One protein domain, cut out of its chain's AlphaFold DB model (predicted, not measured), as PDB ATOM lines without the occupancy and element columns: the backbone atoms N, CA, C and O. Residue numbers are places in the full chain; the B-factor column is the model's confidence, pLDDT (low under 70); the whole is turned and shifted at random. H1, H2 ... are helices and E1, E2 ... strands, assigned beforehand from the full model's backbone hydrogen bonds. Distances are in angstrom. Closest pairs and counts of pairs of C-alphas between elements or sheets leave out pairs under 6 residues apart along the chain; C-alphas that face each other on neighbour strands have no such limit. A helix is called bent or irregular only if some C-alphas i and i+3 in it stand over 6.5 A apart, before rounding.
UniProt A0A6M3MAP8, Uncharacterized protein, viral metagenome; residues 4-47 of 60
ATOM      1  N   LEU A   4     -19.878   8.805 -52.790       76.25
ATOM      2  CA  LEU A   4     -20.774   8.984 -51.647       76.25
ATOM      3  C   LEU A   4     -21.621  10.267 -51.735       76.25
ATOM      4  O   LEU A   4     -22.809  10.238 -51.433       76.25
ATOM      5  N   GLU A   5     -21.038  11.391 -52.154       81.25
ATOM      6  CA  GLU A   5     -21.759  12.670 -52.253       81.25
ATOM      7  C   GLU A   5     -22.856  12.627 -53.322       81.25
ATOM      8  O   GLU A   5     -23.920  13.221 -53.146       81.25
ATOM      9  N   GLU A   6     -22.616  11.923 -54.426       80.81
ATOM     10  CA  GLU A   6     -23.605  11.746 -55.494       80.81
ATOM     11  C   GLU A   6     -24.765  10.849 -55.050       80.81
ATOM     12  O   GLU A   6     -25.926  11.177 -55.318       80.81
ATOM     13  N   CYS A   7     -24.474   9.787 -54.294       75.69
ATOM     14  CA  CYS A   7     -25.490   8.939 -53.670       75.69
ATOM     15  C   CYS A   7     -26.364   9.720 -52.684       75.69
ATOM     16  O   CYS A   7     -27.588   9.680 -52.801       75.69
ATOM     17  N   VAL A   8     -25.754  10.496 -51.777       80.25
ATOM     18  CA  VAL A   8     -26.488  11.329 -50.806       80.25
ATOM     19  C   VAL A   8     -27.414  12.310 -51.528       80.25
ATOM     20  O   VAL A   8     -28.611  12.350 -51.255       80.25
ATOM     21  N   ARG A   9     -26.894  13.050 -52.518       82.94
ATOM     22  CA  ARG A   9     -27.694  14.035 -53.269       82.94
ATOM     23  C   ARG A   9     -28.835  13.398 -54.055       82.94
ATOM     24  O   ARG A   9     -29.868  14.037 -54.242       82.94
ATOM     25  N   SER A  10     -28.639  12.186 -54.564       80.31
ATOM     26  CA  SER A  10     -29.679  11.462 -55.297       80.31
ATOM     27  C   SER A  10     -30.768  10.966 -54.351       80.31
ATOM     28  O   SER A  10     -31.947  11.143 -54.646       80.31
ATOM     29  N   PHE A  11     -30.382  10.436 -53.190       80.56
ATOM     30  CA  PHE A  11     -31.301   9.992 -52.147       80.56
ATOM     31  C   PHE A  11     -32.186  11.137 -51.636       80.56
ATOM     32  O   PHE A  11     -33.412  11.037 -51.684       80.56
ATOM     33  N   ASP A  12     -31.582  12.265 -51.251       81.94
ATOM     34  CA  ASP A  12     -32.302  13.427 -50.706       81.94
ATOM     35  C   ASP A  12     -33.327  14.010 -51.696       81.94
ATOM     36  O   ASP A  12     -34.316  14.624 -51.302       81.94
ATOM     37  N   ARG A  13     -33.121  13.808 -53.005       84.12
ATOM     38  CA  ARG A  13     -34.069  14.228 -54.051       84.12
ATOM     39  C   ARG A  13     -35.268  13.292 -54.203       84.12
ATOM     40  O   ARG A  13     -36.296  13.727 -54.722       84.12
ATOM     41  N   LEU A  14     -35.129  12.025 -53.824       80.62
ATOM     42  CA  LEU A  14     -36.177  11.012 -53.958       80.62
ATOM     43  C   LEU A  14     -37.093  10.982 -52.735       80.62
ATOM     44  O   LEU A  14     -38.304  10.865 -52.900       80.62
ATOM     45  N   VAL A  15     -36.538  11.184 -51.536       83.12
ATOM     46  CA  VAL A  15     -37.273  11.132 -50.261       83.12
ATOM     47  C   VAL A  15     -38.569  11.959 -50.249       83.12
ATOM     48  O   VAL A  15     -39.594  11.410 -49.845       83.12
ATOM     49  N   PRO A  16     -38.602  13.230 -50.708       83.88
ATOM     50  CA  PRO A  16     -39.841  14.005 -50.692       83.88
ATOM     51  C   PRO A  16     -40.943  13.382 -51.550       83.88
ATOM     52  O   PRO A  16     -42.087  13.317 -51.118       83.88
ATOM     53  N   LYS A  17     -40.588  12.866 -52.733       82.19
ATOM     54  CA  LYS A  17     -41.536  12.204 -53.642       82.19
ATOM     55  C   LYS A  17     -42.032  10.882 -53.066       82.19
ATOM     56  O   LYS A  17     -43.217  10.585 -53.141       82.19
ATOM     57  N   ALA A  18     -41.130  10.111 -52.464       77.62
ATOM     58  CA  ALA A  18     -41.461   8.872 -51.774       77.62
ATOM     59  C   ALA A  18     -42.482   9.113 -50.662       77.62
ATOM     60  O   ALA A  18     -43.462   8.386 -50.530       77.62
ATOM     61  N   ALA A  19     -42.271  10.182 -49.894       83.06
ATOM     62  CA  ALA A  19     -43.108  10.518 -48.760       83.06
ATOM     63  C   ALA A  19     -44.545  10.913 -49.124       83.06
ATOM     64  O   ALA A  19     -45.437  10.788 -48.283       83.06
ATOM     65  N   GLU A  20     -44.777  11.390 -50.350       83.62
ATOM     66  CA  GLU A  20     -46.125  11.663 -50.863       83.62
ATOM     67  C   GLU A  20     -46.935  10.373 -51.059       83.62
ATOM     68  O   GLU A  20     -48.156  10.384 -50.901       83.62
ATOM     69  N   LEU A  21     -46.267   9.257 -51.371       80.69
ATOM     70  CA  LEU A  21     -46.891   7.948 -51.589       80.69
ATOM     71  C   LEU A  21     -46.910   7.102 -50.310       80.69
ATOM     72  O   LEU A  21     -47.903   6.444 -49.995       80.69
ATOM     73  N   HIS A  22     -45.813   7.140 -49.557       79.62
ATOM     74  CA  HIS A  22     -45.579   6.345 -48.362       79.62
ATOM     75  C   HIS A  22     -45.122   7.262 -47.230       79.62
ATOM     76  O   HIS A  22     -43.991   7.721 -47.204       79.62
ATOM     77  N   SER A  23     -45.996   7.533 -46.258       83.81
ATOM     78  CA  SER A  23     -45.673   8.432 -45.137       83.81
ATOM     79  C   SER A  23     -44.695   7.827 -44.117       83.81
ATOM     80  O   SER A  23     -44.101   8.558 -43.316       83.81
ATOM     81  N   MET A  24     -44.533   6.502 -44.143       82.31
ATOM     82  CA  MET A  24     -43.686   5.726 -43.243       82.31
ATOM     83  C   MET A  24     -42.801   4.765 -44.041       82.31
ATOM     84  O   MET A  24     -43.285   4.065 -44.928       82.31
ATOM     85  N   THR A  25     -41.534   4.663 -43.648       78.19
ATOM     86  CA  THR A  25     -40.549   3.716 -44.184       78.19
ATOM     87  C   THR A  25     -40.011   2.858 -43.040       78.19
ATOM     88  O   THR A  25     -39.779   3.350 -41.934       78.19
ATOM     89  N   TRP A  26     -39.786   1.567 -43.286       75.56
ATOM     90  CA  TRP A  26     -39.169   0.672 -42.307       75.56
ATOM     91  C   TRP A  26     -37.642   0.691 -42.426       75.56
ATOM     92  O   TRP A  26     -37.080   0.371 -43.474       75.56
ATOM     93  N   CYS A  27     -36.954   1.033 -41.337       75.06
ATOM     94  CA  CYS A  27     -35.506   0.910 -41.238       75.06
ATOM     95  C   CYS A  27     -35.155  -0.499 -40.748       75.06
ATOM     96  O   CYS A  27     -35.245  -0.795 -39.557       75.06
ATOM     97  N   VAL A  28     -34.706  -1.375 -41.654       69.44
ATOM     98  CA  VAL A  28     -34.365  -2.772 -41.318       69.44
ATOM     99  C   VAL A  28     -33.250  -2.854 -40.272       69.44
ATOM    100  O   VAL A  28     -33.289  -3.708 -39.390       69.44
ATOM    101  N   LYS A  29     -32.269  -1.947 -40.329       66.31
ATOM    102  CA  LYS A  29     -31.176  -1.895 -39.349       66.31
ATOM    103  C   LYS A  29     -31.615  -1.399 -37.981       66.31
ATOM    104  O   LYS A  29     -31.246  -1.990 -36.975       66.31
ATOM    105  N   GLY A  30     -32.348  -0.287 -37.968       70.56
ATOM    106  CA  GLY A  30     -32.868   0.301 -36.738       70.56
ATOM    107  C   GLY A  30     -33.967  -0.550 -36.108       70.56
ATOM    108  O   GLY A  30     -34.299  -0.324 -34.953       70.56
ATOM    109  N   GLN A  31     -34.504  -1.529 -36.857       76.12
ATOM    110  CA  GLN A  31     -35.659  -2.340 -36.465       76.12
ATOM    111  C   GLN A  31     -36.836  -1.445 -36.043       76.12
ATOM    112  O   GLN A  31     -37.562  -1.746 -35.099       76.12
ATOM    113  N   GLU A  32     -37.000  -0.318 -36.740       80.56
ATOM    114  CA  GLU A  32     -37.982   0.711 -36.410       80.56
ATOM    115  C   GLU A  32     -38.636   1.300 -37.662       80.56
ATOM    116  O   GLU A  32     -38.039   1.374 -38.741       80.56
ATOM    117  N   ALA A  33     -39.873   1.768 -37.500       80.56
ATOM    118  CA  ALA A  33     -40.555   2.567 -38.505       80.56
ATOM    119  C   ALA A  33     -40.168   4.040 -38.329       80.56
ATOM    120  O   ALA A  33     -40.250   4.584 -37.229       80.56
ATOM    121  N   ARG A  34     -39.801   4.703 -39.423       83.12
ATOM    122  CA  ARG A  34     -39.492   6.136 -39.459       83.12
ATOM    123  C   ARG A  34     -40.435   6.849 -40.413       83.12
ATOM    124  O   ARG A  34     -40.956   6.246 -41.349       83.12
ATOM    125  N   ARG A  35     -40.635   8.150 -40.203       84.94
ATOM    126  CA  ARG A  35     -41.314   8.982 -41.201       84.94
ATOM    127  C   ARG A  35     -40.414   9.108 -42.419       84.94
ATOM    128  O   ARG A  35     -39.230   9.409 -42.285       84.94
ATOM    129  N   THR A  36     -40.973   8.921 -43.603       83.25
ATOM    130  CA  THR A  36     -40.184   8.927 -44.840       83.25
ATOM    131  C   THR A  36     -39.508  10.281 -45.059       83.25
ATOM    132  O   THR A  36     -38.319  10.321 -45.341       83.25
ATOM    133  N   LEU A  37     -40.196  11.395 -44.769       85.56
ATOM    134  CA  LEU A  37     -39.628  12.755 -44.856       85.56
ATOM    135  C   LEU A  37     -38.443  13.028 -43.925       85.56
ATOM    136  O   LEU A  37     -37.729  14.000 -44.143       85.56
ATOM    137  N   THR A  38     -38.260  12.238 -42.867       84.31
ATOM    138  CA  THR A  38     -37.160  12.438 -41.911       84.31
ATOM    139  C   THR A  38     -35.920  11.623 -42.274       84.31
ATOM    140  O   THR A  38     -34.991  11.555 -41.480       84.31
ATOM    141  N   LEU A  39     -35.915  10.944 -43.427       81.12
ATOM    142  CA  LEU A  39     -34.757  10.196 -43.904       81.12
ATOM    143  C   LEU A  39     -33.744  11.136 -44.553       81.12
ATOM    144  O   LEU A  39     -34.059  11.825 -45.520       81.12
ATOM    145  N   GLU A  40     -32.510  11.097 -44.063       80.75
ATOM    146  CA  GLU A  40     -31.394  11.838 -44.646       80.75
ATOM    147  C   GLU A  40     -30.458  10.890 -45.399       80.75
ATOM    148  O   GLU A  40     -30.028   9.855 -44.878       80.75
ATOM    149  N   GLY A  41     -30.067  11.268 -46.616       77.19
ATOM    150  CA  GLY A  41     -29.152  10.495 -47.447       77.19
ATOM    151  C   GLY A  41     -27.798  10.295 -46.784       77.19
ATOM    152  O   GLY A  41     -27.179   9.256 -46.964       77.19
ATOM    153  N   ARG A  42     -27.340  11.230 -45.944       80.19
ATOM    154  CA  ARG A  42     -26.097  11.058 -45.180       80.19
ATOM    155  C   ARG A  42     -26.217   9.976 -44.102       80.19
ATOM    156  O   ARG A  42     -25.264   9.221 -43.928       80.19
ATOM    157  N   GLU A  43     -27.347   9.887 -43.399       73.88
ATOM    158  CA  GLU A  43     -27.603   8.808 -42.430       73.88
ATOM    159  C   GLU A  43     -27.721   7.460 -43.149       73.88
ATOM    160  O   GLU A  43     -27.152   6.458 -42.710       73.88
ATOM    161  N   CYS A  44     -28.410   7.448 -44.291       73.50
ATOM    162  CA  CYS A  44     -28.659   6.230 -45.041       73.50
ATOM    163  C   CYS A  44     -27.421   5.734 -45.814       73.50
ATOM    164  O   CYS A  44     -27.039   4.580 -45.678       73.50
ATOM    165  N   CYS A  45     -26.718   6.583 -46.566       71.44
ATOM    166  CA  CYS A  45     -25.562   6.186 -47.381       71.44
ATOM    167  C   CYS A  45     -24.276   5.928 -46.573       71.44
ATOM    168  O   CYS A  45     -23.404   5.213 -47.058       71.44
ATOM    169  N   ASN A  46     -24.142   6.462 -45.351       71.75
ATOM    170  CA  ASN A  46     -23.051   6.082 -44.434       71.75
ATOM    171  C   ASN A  46     -23.342   4.791 -43.661       71.75
ATOM    172  O   ASN A  46     -22.483   4.271 -42.945       71.75
ATOM    173  N   CYS A  47     -24.557   4.262 -43.774       68.25
ATOM    174  CA  CYS A  47     -24.896   2.982 -43.202       68.25
ATOM    175  C   CYS A  47     -24.088   1.899 -43.926       68.25
ATOM    176  O   CYS A  47     -24.285   1.668 -45.114       68.25
TER     177      CYS A  47
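This is residues 4 to 47 of the 60 residues of an uncharacterized protein of viral metagenome (UniProt A0A6M3MAP8). A long, kinked helix, H1, makes one side of a small flat domain; beyond its last residue the chain turns off into a two-stranded hairpin, E1 and E2, and then runs back through residues 36 to 40 to the short helix H2, which packs on the first half of H1. There are 44 printed residues with two named helices and two named strands, in the order H1, E1, E2, H2. The sheet has the order E1 - E2 and is antiparallel, and the class is mixed, helices and strands. The whole is compact, with a radius of gyration of the C-alphas of 10.2 A, and its C-alphas span 25 by 23 by 11 A.

Find C-alpha 4 at (-20.774, 8.984, -51.647); from there H1, residues 4 to 21, runs 26.1 A to C-alpha 21 at (-46.891, 7.948, -51.589). Near residue 14 you will find a kink of 32 degrees, and H1 is irregular, but only just: C-alphas 13 and 16 are 6.7 A apart. Go on to Met 24, where E1 begins; it takes residues 24 to 27 and is 9.7 A long from first to last C-alpha. E2 follows at residues 32 to 35 and measures 10.1 A. H2, residues 41 to 45, measures 5.6 A and ends at C-alpha 45 at (-25.562, 6.186, -47.381).

Begin with H1, and look at its residues 4 to 12: with these alone it touches H2, and the closest C-alphas, those of Val 8 and Gly 41, are 4.4 A apart. At the other part of H1, look at Ala 19: its C-alpha is 7.9 A from that of Arg 35 in E2, the closest C-alphas of H1 and E2. E1 and E2 form a hairpin, antiparallel, with 142 degrees between their N-to-C directions. C-alphas 24 and 35 face each other at 4.5 A. Across this pair, N 27 and O 32 are 2.8 A apart and N 25 and O 34 are 2.9 A apart, both within hydrogen-bond range. E1 and H2 are apart. In H2 every O i to N i+4 pair is within hydrogen-bond range, and in H1 11 of 14 are.

The two C-alphas farthest apart are those of Glu 6 and Gln 31, at 26.6 A, while those of Leu 4 and Cys 47, the first and last printed, are 11.2 A apart. The printed part has no cut, and the links H1 to E1, E1 to E2 and E2 to H2 are tight. In the B-factor column the mean pLDDT of the printed part is 79.0; look for values under 70 at residues 28 to 29 and residue 47, where the model's confidence is low.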